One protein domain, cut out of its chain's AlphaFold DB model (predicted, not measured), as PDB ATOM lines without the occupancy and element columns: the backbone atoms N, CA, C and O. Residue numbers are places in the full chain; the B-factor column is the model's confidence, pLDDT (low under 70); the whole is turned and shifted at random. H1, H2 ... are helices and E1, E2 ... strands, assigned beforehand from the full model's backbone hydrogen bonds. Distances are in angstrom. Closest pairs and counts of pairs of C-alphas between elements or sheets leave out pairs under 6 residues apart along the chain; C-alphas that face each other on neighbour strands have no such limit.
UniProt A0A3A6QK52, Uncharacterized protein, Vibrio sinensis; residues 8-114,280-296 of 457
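AT A GLANCE: This is residues 8 to 114 and 280 to 296 of the 457 residues of an uncharacterized protein of Vibrio sinensis (UniProt A0A3A6QK52). A five-stranded sheet forms the middle of three layers, with the short helix H1 over one face and the long helix H2 slanting over the other. Residues 98 to 109, of which 98 to 101 belong to H2, stick out from the body. The printed part has 124 residues, with two named helices and five named strands in the order E1 E2 H1 E3 E4 H2 E5, and the mixed sheet runs E1 E2 E4 E3 E5. The class is mixed, helices and strands, though under half of the residues, 61, are in named elements. The whole is compact, with a radius of gyration of the C-alphas of 15.0 A and spans of 46 by 36 by 23 A.

IN THESE COORDINATES: Find C-alpha 8 at (32.657, -31.716, -17.018), where E1 begins, residues 8 to 11. Next comes E2, residues 18 to 23, 16.8 A long from first to last C-alpha. H1 spans residues 38 to 49 over 16.3 A. E3, residues 53 to 59, covers 20.6 A, and E4, residues 65 to 71, covers 19.1 A. Look for C-alpha 82 at (26.054, -38.436, -17.077); from there H2 runs 28.9 A to residue 101. E5, residues 291 to 295, ends at C-alpha 295, (29.444, -36.053, -37.437).

HOW THE PARTS SIT: Start at edge strand E1, which forms an antiparallel hairpin with E2; N 10 and O 19 are 2.9 A apart, within hydrogen-bond range. E2 is parallel to E4, with N 20 and O 67 at 2.8 A. E4 is antiparallel to E3, its partner in a hairpin, with N 56 and O 68 at 2.8 A. E3 is antiparallel to the other edge strand, E5, with N 55 and O 293 at 2.8 A. H1 is on the sheet at a height of 10.0 A, over E4 and E3, and runs along the strands, at 5 degrees to E3 on the local plane. The closest C-alphas of H1 and E3 are those of Ile 44 and Tyr 56, 7.4 A apart. H2 is on the opposite face at a height of 10.1 A, slantwise to the strands, only just, at 59 degrees to E2 on the local plane. The closest C-alphas of H2 and E4 are those of Val 71 and Phe 89, 6.9 A apart. In H1 and H2 each O i to N i+4 pair is within hydrogen-bond range.

THE WHOLE: The C-alphas farthest apart are those of Gly 62 and Lys 105, at 47.5 A. Residues 115 to 279 are not printed, and C-alphas 114 and 280 are 11.6 A apart across this cut. Of the links printed whole, E2 to H1 is long, with 14 residues. Mean pLDDT of the printed part is 78.0; look for values under 70 at residues 12 to 16, 32 to 33, 35, 62 to 63, 103 to 112 and 280 to 286.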
ATOM      1  N   ARG A   8      33.132 -30.915 -18.150       79.94
ATOM      2  CA  ARG A   8      32.657 -31.716 -17.018       79.94
ATOM      3  C   ARG A   8      33.248 -33.113 -17.049       79.94
ATOM      4  O   ARG A   8      33.294 -33.756 -18.094       79.94
ATOM      5  N   LYS A   9      33.693 -33.576 -15.882       83.81
ATOM      6  CA  LYS A   9      34.306 -34.886 -15.681       83.81
ATOM      7  C   LYS A   9      33.387 -35.775 -14.853       83.81
ATOM      8  O   LYS A   9      32.953 -35.367 -13.778       83.81
ATOM      9  N   PHE A  10      33.185 -37.004 -15.308       78.19
ATOM     10  CA  PHE A  10      32.540 -38.062 -14.539       78.19
ATOM     11  C   PHE A  10      33.467 -39.276 -14.447       78.19
ATOM     12  O   PHE A  10      34.113 -39.652 -15.427       78.19
ATOM     13  N   LYS A  11      33.545 -39.882 -13.258       74.44
ATOM     14  CA  LYS A  11      34.262 -41.149 -13.059       74.44
ATOM     15  C   LYS A  11      33.372 -42.291 -13.537       74.44
ATOM     16  O   LYS A  11      32.233 -42.384 -13.084       74.44
ATOM     17  N   GLN A  12      33.881 -43.168 -14.401       68.31
ATOM     18  CA  GLN A  12      33.159 -44.398 -14.723       68.31
ATOM     19  C   GLN A  12      33.267 -45.409 -13.564       68.31
ATOM     20  O   GLN A  12      33.982 -45.194 -12.578       68.31
ATOM     21  N   LYS A  13      32.521 -46.520 -13.670       62.88
ATOM     22  CA  LYS A  13      32.588 -47.648 -12.721       62.88
ATOM     23  C   LYS A  13      34.046 -48.092 -12.528       62.88
ATOM     24  O   LYS A  13      34.845 -47.987 -13.455       62.88
ATOM     25  N   GLN A  14      34.382 -48.605 -11.339       47.88
ATOM     26  CA  GLN A  14      35.749 -49.023 -10.989       47.88
ATOM     27  C   GLN A  14      36.426 -49.817 -12.124       47.88
ATOM     28  O   GLN A  14      35.904 -50.834 -12.572       47.88
ATOM     29  N   GLY A  15      37.593 -49.341 -12.575       52.88
ATOM     30  CA  GLY A  15      38.408 -49.984 -13.616       52.88
ATOM     31  C   GLY A  15      38.136 -49.524 -15.056       52.88
ATOM     32  O   GLY A  15      38.900 -49.869 -15.956       52.88
ATOM     33  N   LEU A  16      37.096 -48.723 -15.283       65.69
ATOM     34  CA  LEU A  16      36.857 -47.994 -16.528       65.69
ATOM     35  C   LEU A  16      37.255 -46.531 -16.258       65.69
ATOM     36  O   LEU A  16      37.039 -46.046 -15.152       65.69
ATOM     37  N   GLY A  17      37.932 -45.851 -17.185       76.75
ATOM     38  CA  GLY A  17      38.525 -44.535 -16.919       76.75
ATOM     39  C   GLY A  17      37.500 -43.410 -16.743       76.75
ATOM     40  O   GLY A  17      36.368 -43.602 -16.319       76.75
ATOM     41  N   ASP A  18      37.881 -42.187 -17.071       85.25
ATOM     42  CA  ASP A  18      37.025 -41.012 -16.926       85.25
ATOM     43  C   ASP A  18      36.276 -40.680 -18.234       85.25
ATOM     44  O   ASP A  18      36.787 -40.896 -19.339       85.25
ATOM     45  N   ARG A  19      35.064 -40.117 -18.116       88.38
ATOM     46  CA  ARG A  19      34.353 -39.441 -19.220       88.38
ATOM     47  C   ARG A  19      34.468 -37.932 -19.068       88.38
ATOM     48  O   ARG A  19      34.228 -37.391 -17.987       88.38
ATOM     49  N   TYR A  20      34.796 -37.264 -20.164       89.31
ATOM     50  CA  TYR A  20      34.923 -35.817 -20.258       89.31
ATOM     51  C   TYR A  20      33.927 -35.298 -21.288       89.31
ATOM     52  O   TYR A  20      33.981 -35.712 -22.442       89.31
ATOM     53  N   TYR A  21      33.055 -34.380 -20.888       90.38
ATOM     54  CA  TYR A  21      32.130 -33.695 -21.789       90.38
ATOM     55  C   TYR A  21      32.630 -32.276 -22.026       90.38
ATOM     56  O   TYR A  21      32.947 -31.560 -21.069       90.38
ATOM     57  N   ILE A  22      32.700 -31.890 -23.297       89.69
ATOM     58  CA  ILE A  22      33.108 -30.561 -23.749       89.69
ATOM     59  C   ILE A  22      32.142 -30.052 -24.810       89.69
ATOM     60  O   ILE A  22      31.562 -30.842 -25.551       89.69
ATOM     61  N   HIS A  23      32.006 -28.737 -24.930       87.81
ATOM     62  CA  HIS A  23      31.325 -28.153 -26.082       87.81
ATOM     63  C   HIS A  23      32.221 -28.162 -27.321       87.81
ATOM     64  O   HIS A  23      33.452 -28.158 -27.212       87.81
ATOM     65  N   GLU A  24      31.607 -28.098 -28.500       85.62
ATOM     66  CA  GLU A  24      32.286 -27.677 -29.732       85.62
ATOM     67  C   GLU A  24      33.111 -26.391 -29.519       85.62
ATOM     68  O   GLU A  24      32.768 -25.547 -28.687       85.62
ATOM     69  N   ASN A  25      34.226 -26.250 -30.242       82.62
ATOM     70  CA  ASN A  25      35.202 -25.155 -30.104       82.62
ATOM     71  C   ASN A  25      35.858 -25.004 -28.719       82.62
ATOM     72  O   ASN A  25      36.595 -24.043 -28.484       82.62
ATOM     73  N   THR A  26      35.650 -25.945 -27.791       83.25
ATOM     74  CA  THR A  26      36.403 -25.952 -26.532       83.25
ATOM     75  C   THR A  26      37.870 -26.259 -26.818       83.25
ATOM     76  O   THR A  26      38.193 -27.193 -27.560       83.25
ATOM     77  N   ASN A  27      38.771 -25.485 -26.212       82.50
ATOM     78  CA  ASN A  27      40.196 -25.771 -26.255       82.50
ATOM     79  C   ASN A  27      40.515 -26.947 -25.321       82.50
ATOM     80  O   ASN A  27      40.420 -26.854 -24.100       82.50
ATOM     81  N   ILE A  28      40.898 -28.074 -25.905       79.38
ATOM     82  CA  ILE A  28      41.132 -29.338 -25.203       79.38
ATOM     83  C   ILE A  28      42.406 -29.267 -24.363       79.38
ATOM     84  O   ILE A  28      42.522 -30.000 -23.380       79.38
ATOM     85  N   SER A  29      43.339 -28.355 -24.675       74.12
ATOM     86  CA  SER A  29      44.515 -28.135 -23.822       74.12
ATOM     87  C   SER A  29      44.150 -27.684 -22.408       74.12
ATOM     88  O   SER A  29      44.960 -27.827 -21.494       74.12
ATOM     89  N   ASP A  30      42.935 -27.165 -22.214       70.75
ATOM     90  CA  ASP A  30      42.456 -26.692 -20.917       70.75
ATOM     91  C   ASP A  30      42.077 -27.860 -19.982       70.75
ATOM     92  O   ASP A  30      41.951 -27.676 -18.767       70.75
ATOM     93  N   ILE A  31      41.944 -29.085 -20.513       74.56
ATOM     94  CA  ILE A  31      41.656 -30.289 -19.727       74.56
ATOM     95  C   ILE A  31      42.946 -30.790 -19.064       74.56
ATOM     96  O   ILE A  31      43.698 -31.605 -19.605       74.56
ATOM     97  N   ARG A  32      43.216 -30.299 -17.852       67.69
ATOM     98  CA  ARG A  32      44.386 -30.712 -17.060       67.69
ATOM     99  C   ARG A  32      44.299 -32.183 -16.633       67.69
ATOM    100  O   ARG A  32      43.234 -32.677 -16.272       67.69
ATOM    101  N   GLY A  33      45.446 -32.867 -16.611       66.75
ATOM    102  CA  GLY A  33      45.573 -34.249 -16.119       66.75
ATOM    103  C   GLY A  33      45.196 -35.339 -17.130       66.75
ATOM    104  O   GLY A  33      45.299 -36.527 -16.817       66.75
ATOM    105  N   LEU A  34      44.801 -34.963 -18.346       71.19
ATOM    106  CA  LEU A  34      44.461 -35.899 -19.408       71.19
ATOM    107  C   LEU A  34      45.740 -36.484 -20.043       71.19
ATOM    108  O   LEU A  34      46.478 -35.787 -20.737       71.19
ATOM    109  N   HIS A  35      46.012 -37.767 -19.807       69.69
ATOM    110  CA  HIS A  35      47.164 -38.462 -20.391       69.69
ATOM    111  C   HIS A  35      46.776 -39.021 -21.762       69.69
ATOM    112  O   HIS A  35      46.217 -40.112 -21.862       69.69
ATOM    113  N   VAL A  36      47.015 -38.237 -22.816       70.31
ATOM    114  CA  VAL A  36      46.633 -38.578 -24.198       70.31
ATOM    115  C   VAL A  36      47.807 -38.383 -25.133       70.31
ATOM    116  O   VAL A  36      48.492 -37.361 -25.035       70.31
ATOM    117  N   PRO A  37      48.030 -39.303 -26.091       70.50
ATOM    118  CA  PRO A  37      48.997 -39.075 -27.150       70.50
ATOM    119  C   PRO A  37      48.744 -37.727 -27.837       70.50
ATOM    120  O   PRO A  37      47.630 -37.444 -28.278       70.50
ATOM    121  N   ARG A  38      49.788 -36.903 -27.975       74.44
ATOM    122  CA  ARG A  38      49.699 -35.546 -28.549       74.44
ATOM    123  C   ARG A  38      48.984 -35.505 -29.904       74.44
ATOM    124  O   ARG A  38      48.268 -34.553 -30.194       74.44
ATOM    125  N   GLU A  39      49.158 -36.538 -30.721       71.62
ATOM    126  CA  GLU A  39      48.501 -36.651 -32.027       71.62
ATOM    127  C   GLU A  39      46.984 -36.865 -31.922       71.62
ATOM    128  O   GLU A  39      46.233 -36.261 -32.685       71.62
ATOM    129  N   ALA A  40      46.514 -37.637 -30.939       75.44
ATOM    130  CA  ALA A  40      45.084 -37.779 -30.684       75.44
ATOM    131  C   ALA A  40      44.485 -36.449 -30.202       75.44
ATOM    132  O   ALA A  40      43.447 -36.038 -30.707       75.44
ATOM    133  N   LEU A  41      45.176 -35.706 -29.327       79.38
ATOM    134  CA  LEU A  41      44.732 -34.366 -28.916       79.38
ATOM    135  C   LEU A  41      44.610 -33.397 -30.093       79.38
ATOM    136  O   LEU A  41      43.606 -32.701 -30.203       79.38
ATOM    137  N   LYS A  42      45.595 -33.377 -31.000       80.31
ATOM    138  CA  LYS A  42      45.531 -32.555 -32.219       80.31
ATOM    139  C   LYS A  42      44.317 -32.905 -33.072       80.31
ATOM    140  O   LYS A  42      43.668 -32.005 -33.596       80.31
ATOM    141  N   GLN A  43      44.012 -34.194 -33.211       79.75
ATOM    142  CA  GLN A  43      42.860 -34.643 -33.983       79.75
ATOM    143  C   GLN A  43      41.540 -34.221 -33.330       79.75
ATOM    144  O   GLN A  43      40.689 -33.655 -34.011       79.75
ATOM    145  N   ILE A  44      41.378 -34.449 -32.024       83.38
ATOM    146  CA  ILE A  44      40.157 -34.053 -31.312       83.38
ATOM    147  C   ILE A  44      40.010 -32.523 -31.353       83.38
ATOM    148  O   ILE A  44      38.916 -32.029 -31.604       83.38
ATOM    149  N   GLN A  45      41.106 -31.764 -31.211       85.19
ATOM    150  CA  GLN A  45      41.086 -30.300 -31.299       85.19
ATOM    151  C   GLN A  45      40.690 -29.822 -32.695       85.19
ATOM    152  O   GLN A  45      39.847 -28.938 -32.818       85.19
ATOM    153  N   ARG A  46      41.270 -30.408 -33.751       83.62
ATOM    154  CA  ARG A  46      40.912 -30.099 -35.143       83.62
ATOM    155  C   ARG A  46      39.427 -30.347 -35.383       83.62
ATOM    156  O   ARG A  46      38.758 -29.492 -35.946       83.62
ATOM    157  N   ASN A  47      38.918 -31.491 -34.935       83.62
ATOM    158  CA  ASN A  47      37.511 -31.836 -35.090       83.62
ATOM    159  C   ASN A  47      36.604 -30.878 -34.301       83.62
ATOM    160  O   ASN A  47      35.629 -30.380 -34.854       83.62
ATOM    161  N   SER A  48      36.961 -30.569 -33.052       82.50
ATOM    162  CA  SER A  48      36.236 -29.620 -32.198       82.50
ATOM    163  C   SER A  48      36.176 -28.214 -32.809       82.50
ATOM    164  O   SER A  48      35.114 -27.600 -32.798       82.50
ATOM    165  N   ASN A  49      37.284 -27.731 -33.392       82.75
ATOM    166  CA  ASN A  49      37.365 -26.430 -34.076       82.75
ATOM    167  C   ASN A  49      36.575 -26.386 -35.392       82.75
ATOM    168  O   ASN A  49      36.218 -25.311 -35.860       82.75
ATOM    169  N   ASN A  50      36.329 -27.545 -36.002       80.44
ATOM    170  CA  ASN A  50      35.495 -27.689 -37.193       80.44
ATOM    171  C   ASN A  50      34.028 -27.976 -36.828       80.44
ATOM    172  O   ASN A  50      33.304 -28.565 -37.627       80.44
ATOM    173  N   ASN A  51      33.606 -27.624 -35.607       83.38
ATOM    174  CA  ASN A  51      32.263 -27.858 -35.075       83.38
ATOM    175  C   ASN A  51      31.809 -29.329 -35.079       83.38
ATOM    176  O   ASN A  51      30.616 -29.588 -34.966       83.38
ATOM    177  N   LEU A  52      32.708 -30.316 -35.190       88.00
ATOM    178  CA  LEU A  52      32.298 -31.721 -35.211       88.00
ATOM    179  C   LEU A  52      31.893 -32.193 -33.814       88.00
ATOM    180  O   LEU A  52      32.629 -32.028 -32.837       88.00
ATOM    181  N   ILE A  53      30.750 -32.868 -33.749       89.81
ATOM    182  CA  ILE A  53      30.219 -33.498 -32.540       89.81
ATOM    183  C   ILE A  53      30.611 -34.965 -32.574       89.81
ATOM    184  O   ILE A  53      30.514 -35.608 -33.616       89.81
ATOM    185  N   GLY A  54      31.077 -35.512 -31.453       90.69
ATOM    186  CA  GLY A  54      31.540 -36.891 -31.447       90.69
ATOM    187  C   GLY A  54      32.157 -37.373 -30.147       90.69
ATOM    188  O   GLY A  54      32.418 -36.596 -29.236       90.69
ATOM    189  N   ALA A  55      32.427 -38.671 -30.091       90.56
ATOM    190  CA  ALA A  55      33.083 -39.342 -28.984       90.56
ATOM    191  C   ALA A  55      34.440 -39.914 -29.414       90.56
ATOM    192  O   ALA A  55      34.607 -40.433 -30.522       90.56
ATOM    193  N   TYR A  56      35.412 -39.823 -28.512       89.19
ATOM    194  CA  TYR A  56      36.813 -40.156 -28.734       89.19
ATOM    195  C   TYR A  56      37.339 -40.949 -27.550       89.19
ATOM    196  O   TYR A  56      37.340 -40.457 -26.427       89.19
ATOM    197  N   GLN A  57      37.807 -42.165 -27.797       88.00
ATOM    198  CA  GLN A  57      38.184 -43.117 -26.766       88.00
ATOM    199  C   GLN A  57      39.607 -43.621 -26.978       88.00
ATOM    200  O   GLN A  57      39.984 -44.043 -28.075       88.00
ATOM    201  N   PHE A  58      40.400 -43.572 -25.914       84.44
ATOM    202  CA  PHE A  58      41.826 -43.888 -25.927       84.44
ATOM    203  C   PHE A  58      42.219 -44.669 -24.670       84.44
ATOM    204  O   PHE A  58      41.616 -44.515 -23.607       84.44
ATOM    205  N   ALA A  59      43.216 -45.541 -24.816       79.38
ATOM    206  CA  ALA A  59      43.694 -46.399 -23.739       79.38
ATOM    207  C   ALA A  59      44.387 -45.589 -22.634       79.38
ATOM    208  O   ALA A  59      45.009 -44.563 -22.915       79.38
ATOM    209  N   ILE A  60      44.326 -46.095 -21.402       77.06
ATOM    210  CA  ILE A  60      45.080 -45.570 -20.256       77.06
ATOM    211  C   ILE A  60      46.203 -46.552 -19.912       77.06
ATOM    212  O   ILE A  60      46.034 -47.772 -20.012       77.06
ATOM    213  N   GLU A  61      47.357 -46.028 -19.497       70.19
ATOM    214  CA  GLU A  61      48.424 -46.844 -18.914       70.19
ATOM    215  C   GLU A  61      47.910 -47.576 -17.662       70.19
ATOM    216  O   GLU A  61      47.310 -46.972 -16.778       70.19
ATOM    217  N   GLY A  62      48.118 -48.894 -17.594       65.31
ATOM    218  CA  GLY A  62      47.608 -49.731 -16.496       65.31
ATOM    219  C   GLY A  62      46.219 -50.341 -16.724       65.31
ATOM    220  O   GLY A  62      45.786 -51.154 -15.911       65.31
ATOM    221  N   GLY A  63      45.559 -50.040 -17.849       69.88
ATOM    222  CA  GLY A  63      44.281 -50.639 -18.246       69.88
ATOM    223  C   GLY A  63      43.103 -49.663 -18.205       69.88
ATOM    224  O   GLY A  63      43.154 -48.614 -17.571       69.88
ATOM    225  N   GLY A  64      42.030 -50.012 -18.922       75.56
ATOM    226  CA  GLY A  64      40.864 -49.145 -19.105       75.56
ATOM    227  C   GLY A  64      41.030 -48.125 -20.237       75.56
ATOM    228  O   GLY A  64      41.962 -48.184 -21.043       75.56
ATOM    229  N   TYR A  65      40.075 -47.202 -20.324       81.94
ATOM    230  CA  TYR A  65      40.012 -46.173 -21.359       81.94
ATOM    231  C   TYR A  65      39.374 -44.899 -20.817       81.94
ATOM    232  O   TYR A  65      38.473 -44.949 -19.983       81.94
ATOM    233  N   ASN A  66      39.828 -43.765 -21.331       84.75
ATOM    234  CA  ASN A  66      39.180 -42.474 -21.144       84.75
ATOM    235  C   ASN A  66      38.369 -42.149 -22.400       84.75
ATOM    236  O   ASN A  66      38.755 -42.541 -23.507       84.75
ATOM    237  N   THR A  67      37.292 -41.388 -22.224       87.75
ATOM    238  CA  THR A  67      36.453 -40.926 -23.333       87.75
ATOM    239  C   THR A  67      36.267 -39.415 -23.263       87.75
ATOM    240  O   THR A  67      35.852 -38.892 -22.231       87.75
ATOM    241  N   ILE A  68      36.549 -38.711 -24.358       89.69
ATOM    242  CA  ILE A  68      36.149 -37.315 -24.565       89.69
ATOM    243  C   ILE A  68      34.929 -37.299 -25.475       89.69
ATOM    244  O   ILE A  68      34.935 -37.942 -26.522       89.69
ATOM    245  N   ILE A  69      33.902 -36.555 -25.087       91.31
ATOM    246  CA  ILE A  69      32.649 -36.410 -25.817       91.31
ATOM    247  C   ILE A  69      32.463 -34.920 -26.090       91.31
ATOM    248  O   ILE A  69      32.249 -34.126 -25.173       91.31
ATOM    249  N   THR A  70      32.569 -34.545 -27.359       91.25
ATOM    250  CA  THR A  70      32.188 -33.223 -27.844       91.25
ATOM    251  C   THR A  70      30.687 -33.226 -28.068       91.25
ATOM    252  O   THR A  70      30.194 -34.002 -28.886       91.25
ATOM    253  N   VAL A  71      29.971 -32.375 -27.342       89.50
ATOM    254  CA  VAL A  71      28.514 -32.221 -27.411       89.50
ATOM    255  C   VAL A  71      28.139 -30.877 -28.045       89.50
ATOM    256  O   VAL A  71      28.956 -29.948 -28.034       89.50
ATOM    257  N   PRO A  72      26.907 -30.737 -28.572       87.94
ATOM    258  CA  PRO A  72      26.405 -29.453 -29.052       87.94
ATOM    259  C   PRO A  72      26.611 -28.314 -28.047       87.94
ATOM    260  O   PRO A  72      26.441 -28.492 -26.838       87.94
ATOM    261  N   LYS A  73      26.851 -27.098 -28.548       85.62
ATOM    262  CA  LYS A  73      26.828 -25.864 -27.728       85.62
ATOM    263  C   LYS A  73      25.464 -25.537 -27.101       85.62
ATOM    264  O   LYS A  73      25.366 -24.629 -26.285       85.62
ATOM    265  N   PHE A  74      24.416 -26.251 -27.503       82.31
ATOM    266  CA  PHE A  74      23.056 -26.097 -26.985       82.31
ATOM    267  C   PHE A  74      22.796 -26.928 -25.721       82.31
ATOM    268  O   PHE A  74      21.800 -26.704 -25.041       82.31
ATOM    269  N   CYS A  75      23.663 -27.891 -25.401       83.81
ATOM    270  CA  CYS A  75      23.495 -28.748 -24.230       83.81
ATOM    271  C   CYS A  75      23.905 -28.018 -22.947       83.81
ATOM    272  O   CYS A  75      24.888 -27.286 -22.944       83.81
ATOM    273  N   ASP A  76      23.225 -28.265 -21.828       83.81
ATOM    274  CA  ASP A  76      23.704 -27.810 -20.520       83.81
ATOM    275  C   ASP A  76      24.552 -28.902 -19.862       83.81
ATOM    276  O   ASP A  76      24.067 -29.749 -19.110       83.81
ATOM    277  N   ILE A  77      25.859 -28.882 -20.132       85.31
ATOM    278  CA  ILE A  77      26.757 -29.890 -19.562       85.31
ATOM    279  C   ILE A  77      26.888 -29.783 -18.044       85.31
ATOM    280  O   ILE A  77      27.361 -30.739 -17.441       85.31
ATOM    281  N   TYR A  78      26.515 -28.672 -17.400       83.69
ATOM    282  CA  TYR A  78      26.759 -28.452 -15.969       83.69
ATOM    283  C   TYR A  78      25.611 -28.927 -15.086       83.69
ATOM    284  O   TYR A  78      25.863 -29.325 -13.948       83.69
ATOM    285  N   ASN A  79      24.389 -28.943 -15.619       84.00
ATOM    286  CA  ASN A  79      23.194 -29.295 -14.855       84.00
ATOM    287  C   ASN A  79      22.578 -30.660 -15.232       84.00
ATOM    288  O   ASN A  79      21.663 -31.107 -14.551       84.00
ATOM    289  N   CYS A  80      23.096 -31.369 -16.242       83.06
ATOM    290  CA  CYS A  80      22.613 -32.710 -16.624       83.06
ATOM    291  C   CYS A  80      23.323 -33.861 -15.880       83.06
ATOM    292  O   CYS A  80      24.459 -33.708 -15.437       83.06
ATOM    293  N   SER A  81      22.717 -35.041 -15.736       88.12
ATOM    294  CA  SER A  81      23.459 -36.226 -15.265       88.12
ATOM    295  C   SER A  81      24.357 -36.804 -16.376       88.12
ATOM    296  O   SER A  81      24.241 -36.420 -17.540       88.12
ATOM    297  N   GLN A  82      25.271 -37.729 -16.049       87.50
ATOM    298  CA  GLN A  82      26.054 -38.436 -17.077       87.50
ATOM    299  C   GLN A  82      25.139 -39.242 -18.016       87.50
ATOM    300  O   GLN A  82      25.357 -39.258 -19.224       87.50
ATOM    301  N   GLU A  83      24.111 -39.885 -17.458       86.94
ATOM    302  CA  GLU A  83      23.150 -40.705 -18.201       86.94
ATOM    303  C   GLU A  83      22.338 -39.854 -19.183       86.94
ATOM    304  O   GLU A  83      22.206 -40.227 -20.347       86.94
ATOM    305  N   ASP A  84      21.896 -38.665 -18.759       87.12
ATOM    306  CA  ASP A  84      21.192 -37.721 -19.636       87.12
ATOM    307  C   ASP A  84      22.085 -37.247 -20.786       87.12
ATOM    308  O   ASP A  84      21.636 -37.148 -21.928       87.12
ATOM    309  N   MET A  85      23.362 -36.968 -20.503       88.25
ATOM    310  CA  MET A  85      24.325 -36.541 -21.520       88.25
ATOM    311  C   MET A  85      24.615 -37.649 -22.540       88.25
ATOM    312  O   MET A  85      24.689 -37.374 -23.739       88.25
ATOM    313  N   ASP A  86      24.752 -38.894 -22.081       87.81
ATOM    314  CA  ASP A  86      24.943 -40.056 -22.953       87.81
ATOM    315  C   ASP A  86      23.704 -40.304 -23.824       87.81
ATOM    316  O   ASP A  86      23.830 -40.483 -25.039       87.81
ATOM    317  N   LEU A  87      22.506 -40.243 -23.234       85.75
ATOM    318  CA  LEU A  87      21.242 -40.399 -23.953       85.75
ATOM    319  C   LEU A  87      21.050 -39.294 -24.997       85.75
ATOM    320  O   LEU A  87      20.656 -39.570 -26.132       85.75
ATOM    321  N   LEU A  88      21.366 -38.048 -24.642       86.25
ATOM    322  CA  LEU A  88      21.288 -36.914 -25.554       86.25
ATOM    323  C   LEU A  88      22.240 -37.090 -26.739       86.25
ATOM    324  O   LEU A  88      21.837 -36.884 -27.884       86.25
ATOM    325  N   PHE A  89      23.477 -37.528 -26.492       87.06
ATOM    326  CA  PHE A  89      24.432 -37.825 -27.557       87.06
ATOM    327  C   PHE A  89      23.909 -38.920 -28.498       87.06
ATOM    328  O   PHE A  89      23.893 -38.725 -29.714       87.06
ATOM    329  N   VAL A  90      23.414 -40.039 -27.956       86.50
ATOM    330  CA  VAL A  90      22.812 -41.123 -28.757       86.50
ATOM    331  C   VAL A  90      21.617 -40.612 -29.570       86.50
ATOM    332  O   VAL A  90      21.481 -40.962 -30.742       86.50
ATOM    333  N   LYS A  91      20.789 -39.725 -29.006       86.62
ATOM    334  CA  LYS A  91      19.655 -39.108 -29.711       86.62
ATOM    335  C   LYS A  91      20.097 -38.299 -30.935       86.62
ATOM    336  O   LYS A  91      19.521 -38.464 -32.008       86.62
ATOM    337  N   TYR A  92      21.129 -37.462 -30.799       88.12
ATOM    338  CA  TYR A  92      21.707 -36.712 -31.923       88.12
ATOM    339  C   TYR A  92      22.269 -37.634 -33.008       88.12
ATOM    340  O   TYR A  92      22.005 -37.434 -34.192       88.12
ATOM    341  N   MET A  93      22.993 -38.674 -32.602       86.19
ATOM    342  CA  MET A  93      23.569 -39.667 -33.508       86.19
ATOM    343  C   MET A  93      22.498 -40.408 -34.317       86.19
ATOM    344  O   MET A  93      22.640 -40.595 -35.528       86.19
ATOM    345  N   SER A  94      21.415 -40.810 -33.651       85.00
ATOM    346  CA  SER A  94      20.271 -41.459 -34.289       85.00
ATOM    347  C   SER A  94      19.577 -40.524 -35.276       85.00
ATOM    348  O   SER A  94      19.388 -40.920 -36.426       85.00
ATOM    349  N   LEU A  95      19.306 -39.271 -34.878       86.12
ATOM    350  CA  LEU A  95      18.713 -38.263 -35.762       86.12
ATOM    351  C   LEU A  95      19.570 -38.032 -37.011       86.12
ATOM    352  O   LEU A  95      19.049 -38.105 -38.121       86.12
ATOM    353  N   TYR A  96      20.877 -37.796 -36.848       86.81
ATOM    354  CA  TYR A  96      21.792 -37.590 -37.973       86.81
ATOM    355  C   TYR A  96      21.698 -38.734 -38.984       86.81
ATOM    356  O   TYR A  96      21.590 -38.514 -40.189       86.81
ATOM    357  N   ARG A  97      21.709 -39.979 -38.504       82.50
ATOM    358  CA  ARG A  97      21.668 -41.140 -39.392       82.50
ATOM    359  C   ARG A  97      20.289 -41.361 -40.023       82.50
ATOM    360  O   ARG A  97      20.235 -41.859 -41.147       82.50
ATOM    361  N   ASP A  98      19.194 -41.019 -39.355       84.19
ATOM    362  CA  ASP A  98      17.867 -41.053 -39.985       84.19
ATOM    363  C   ASP A  98      17.785 -40.050 -41.140       84.19
ATOM    364  O   ASP A  98      17.456 -40.448 -42.257       84.19
ATOM    365  N   LEU A  99      18.263 -38.822 -40.925       84.69
ATOM    366  CA  LEU A  99      18.357 -37.791 -41.963       84.69
ATOM    367  C   LEU A  99      19.213 -38.235 -43.163       84.69
ATOM    368  O   LEU A  99      18.817 -38.077 -44.316       84.69
ATOM    369  N   VAL A 100      20.357 -38.881 -42.916       81.88
ATOM    370  CA  VAL A 100      21.195 -39.448 -43.989       81.88
ATOM    371  C   VAL A 100      20.447 -40.517 -44.798       81.88
ATOM    372  O   VAL A 100      20.592 -40.575 -46.023       81.88
ATOM    373  N   LYS A 101      19.670 -41.392 -44.140       80.38
ATOM    374  CA  LYS A 101      18.934 -42.486 -44.802       80.38
ATOM    375  C   LYS A 101      17.763 -41.997 -45.644       80.38
ATOM    376  O   LYS A 101      17.478 -42.621 -46.664       80.38
ATOM    377  N   GLU A 102      17.114 -40.912 -45.233       80.00
ATOM    378  CA  GLU A 102      16.014 -40.272 -45.971       80.00
ATOM    379  C   GLU A 102      16.457 -39.733 -47.342       80.00
ATOM    380  O   GLU A 102      15.632 -39.445 -48.207       80.00
ATOM    381  N   GLY A 103      17.765 -39.747 -47.608       63.00
ATOM    382  CA  GLY A 103      18.310 -39.572 -48.938       63.00
ATOM    383  C   GLY A 103      18.578 -38.112 -49.213       63.00
ATOM    384  O   GLY A 103      17.918 -37.509 -50.054       63.00
ATOM    385  N   TYR A 104      19.618 -37.590 -48.567       62.69
ATOM    386  CA  TYR A 104      20.248 -36.337 -48.955       62.69
ATOM    387  C   TYR A 104      20.754 -36.448 -50.404       62.69
ATOM    388  O   TYR A 104      21.846 -36.950 -50.696       62.69
ATOM    389  N   LYS A 105      19.894 -36.054 -51.347       50.66
ATOM    390  CA  LYS A 105      20.144 -36.025 -52.791       50.66
ATOM    391  C   LYS A 105      20.710 -34.650 -53.157       50.66
ATOM    392  O   LYS A 105      20.129 -33.911 -53.936       50.66
ATOM    393  N   GLY A 106      21.866 -34.315 -52.599       48.06
ATOM    394  CA  GLY A 106      22.548 -33.032 -52.780       48.06
ATOM    395  C   GLY A 106      24.009 -33.174 -52.371       48.06
ATOM    396  O   GLY A 106      24.355 -34.021 -51.560       48.06
ATOM    397  N   LYS A 107      24.928 -32.485 -53.037       57.47
ATOM    398  CA  LYS A 107      26.351 -32.852 -53.099       57.47
ATOM    399  C   LYS A 107      27.212 -32.084 -52.086       57.47
ATOM    400  O   LYS A 107      27.630 -30.964 -52.381       57.47
ATOM    401  N   ARG A 108      27.711 -32.790 -51.065       54.38
ATOM    402  CA  ARG A 108      29.034 -32.577 -50.436       54.38
ATOM    403  C   ARG A 108      29.564 -33.934 -49.952       54.38
ATOM    404  O   ARG A 108      28.792 -34.745 -49.450       54.38
ATOM    405  N   GLN A 109      30.850 -34.243 -50.161       55.38
ATOM    406  CA  GLN A 109      31.437 -35.402 -49.477       55.38
ATOM    407  C   GLN A 109      31.454 -35.062 -47.990       55.38
ATOM    408  O   GLN A 109      32.103 -34.103 -47.590       55.38
ATOM    409  N   LEU A 110      30.660 -35.795 -47.215       59.16
ATOM    410  CA  LEU A 110      30.615 -35.640 -45.773       59.16
ATOM    411  C   LEU A 110      31.887 -36.243 -45.196       59.16
ATOM    412  O   LEU A 110      32.152 -37.432 -45.388       59.16
ATOM    413  N   ASP A 111      32.646 -35.421 -44.488       62.00
ATOM    414  CA  ASP A 111      33.836 -35.817 -43.741       62.00
ATOM    415  C   ASP A 111      33.434 -36.447 -42.393       62.00
ATOM    416  O   ASP A 111      34.005 -36.157 -41.347       62.00
ATOM    417  N   ASP A 112      32.435 -37.333 -42.417       69.88
ATOM    418  CA  ASP A 112      31.806 -37.933 -41.240       69.88
ATOM    419  C   ASP A 112      32.082 -39.436 -41.202       69.88
ATOM    420  O   ASP A 112      31.928 -40.133 -42.210       69.88
ATOM    421  N   ASN A 113      32.467 -39.969 -40.038       75.00
ATOM    422  CA  ASN A 113      32.742 -41.402 -39.916       75.00
ATOM    423  C   ASN A 113      31.542 -42.207 -39.395       75.00
ATOM    424  O   ASN A 113      31.590 -43.426 -39.459       75.00
ATOM    425  N   ILE A 114      30.455 -41.571 -38.938       73.50
ATOM    426  CA  ILE A 114      29.225 -42.261 -38.501       73.50
ATOM    427  C   ILE A 114      28.371 -42.791 -39.670       73.50
ATOM    428  O   ILE A 114      27.624 -43.753 -39.503       73.50
ATOM    429  N   ILE A 280      39.420 -38.406 -41.327       51.62
ATOM    430  CA  ILE A 280      39.018 -37.585 -42.491       51.62
ATOM    431  C   ILE A 280      40.056 -37.404 -43.606       51.62
ATOM    432  O   ILE A 280      39.679 -37.296 -44.769       51.62
ATOM    433  N   ASP A 281      41.356 -37.359 -43.328       51.09
ATOM    434  CA  ASP A 281      42.247 -36.772 -44.329       51.09
ATOM    435  C   ASP A 281      42.557 -37.718 -45.504       51.09
ATOM    436  O   ASP A 281      43.277 -38.709 -45.376       51.09
ATOM    437  N   SER A 282      42.011 -37.418 -46.688       49.91
ATOM    438  CA  SER A 282      42.270 -38.185 -47.914       49.91
ATOM    439  C   SER A 282      43.726 -38.071 -48.393       49.91
ATOM    440  O   SER A 282      44.194 -38.977 -49.097       49.91
ATOM    441  N   ALA A 283      44.427 -37.013 -47.964       48.16
ATOM    442  CA  ALA A 283      45.854 -36.797 -48.175       48.16
ATOM    443  C   ALA A 283      46.718 -37.467 -47.089       48.16
ATOM    444  O   ALA A 283      47.799 -37.958 -47.400       48.16
ATOM    445  N   ASP A 284      46.199 -37.581 -45.860       55.31
ATOM    446  CA  ASP A 284      46.973 -37.913 -44.658       55.31
ATOM    447  C   ASP A 284      46.293 -38.983 -43.777       55.31
ATOM    448  O   ASP A 284      46.278 -38.890 -42.547       55.31
ATOM    449  N   LYS A 285      45.722 -40.035 -44.389       64.62
ATOM    450  CA  LYS A 285      45.155 -41.163 -43.629       64.62
ATOM    451  C   LYS A 285      46.225 -41.722 -42.695       64.62
ATOM    452  O   LYS A 285      47.268 -42.185 -43.154       64.62
ATOM    453  N   LYS A 286      45.959 -41.710 -41.389       69.75
ATOM    454  CA  LYS A 286      46.870 -42.207 -40.353       69.75
ATOM    455  C   LYS A 286      46.152 -43.232 -39.493       69.75
ATOM    456  O   LYS A 286      44.955 -43.149 -39.261       69.75
ATOM    457  N   ILE A 287      46.912 -44.228 -39.062       73.50
ATOM    458  CA  ILE A 287      46.450 -45.256 -38.131       73.50
ATOM    459  C   ILE A 287      46.737 -44.729 -36.740       73.50
ATOM    460  O   ILE A 287      47.885 -44.394 -36.437       73.50
ATOM    461  N   THR A 288      45.690 -44.620 -35.934       73.94
ATOM    462  CA  THR A 288      45.748 -44.036 -34.598       73.94
ATOM    463  C   THR A 288      45.365 -45.079 -33.553       73.94
ATOM    464  O   THR A 288      44.694 -46.057 -33.861       73.94
ATOM    465  N   ASN A 289      45.758 -44.865 -32.299       76.56
ATOM    466  CA  ASN A 289      45.206 -45.610 -31.163       76.56
ATOM    467  C   ASN A 289      44.031 -44.822 -30.557       76.56
ATOM    468  O   ASN A 289      43.993 -44.580 -29.352       76.56
ATOM    469  N   LEU A 290      43.128 -44.335 -31.414       84.12
ATOM    470  CA  LEU A 290      41.998 -43.490 -31.043       84.12
ATOM    471  C   LEU A 290      40.727 -44.037 -31.689       84.12
ATOM    472  O   LEU A 290      40.541 -43.962 -32.900       84.12
ATOM    473  N   ILE A 291      39.818 -44.560 -30.876       88.06
ATOM    474  CA  ILE A 291      38.486 -44.918 -31.352       88.06
ATOM    475  C   ILE A 291      37.688 -43.621 -31.438       88.06
ATOM    476  O   ILE A 291      37.499 -42.960 -30.426       88.06
ATOM    477  N   SER A 292      37.205 -43.262 -32.622       87.62
ATOM    478  CA  SER A 292      36.404 -42.051 -32.810       87.62
ATOM    479  C   SER A 292      35.060 -42.340 -33.459       87.62
ATOM    480  O   SER A 292      34.943 -43.240 -34.292       87.62
ATOM    481  N   LEU A 293      34.062 -41.532 -33.140       88.44
ATOM    482  CA  LEU A 293      32.775 -41.512 -33.816       88.44
ATOM    483  C   LEU A 293      32.247 -40.078 -33.799       88.44
ATOM    484  O   LEU A 293      32.073 -39.526 -32.719       88.44
ATOM    485  N   TYR A 294      32.051 -39.464 -34.961       88.56
ATOM    486  CA  TYR A 294      31.680 -38.055 -35.072       88.56
ATOM    487  C   TYR A 294      30.884 -37.751 -36.345       88.56
ATOM    488  O   TYR A 294      30.893 -38.528 -37.309       88.56
ATOM    489  N   PHE A 295      30.221 -36.597 -36.328       87.62
ATOM    490  CA  PHE A 295      29.444 -36.053 -37.437       87.62
ATOM    491  C   PHE A 295      29.430 -34.520 -37.440       87.62
ATOM    492  O   PHE A 295      29.662 -33.882 -36.407       87.62
ATOM    493  N   SER A 296      29.127 -33.935 -38.600       88.38
ATOM    494  CA  SER A 296      28.916 -32.500 -38.769       88.38
ATOM    495  C   SER A 296      27.495 -32.090 -38.359       88.38
ATOM    496  O   SER A 296      26.526 -32.464 -39.033       88.38
TER     497      SER A 296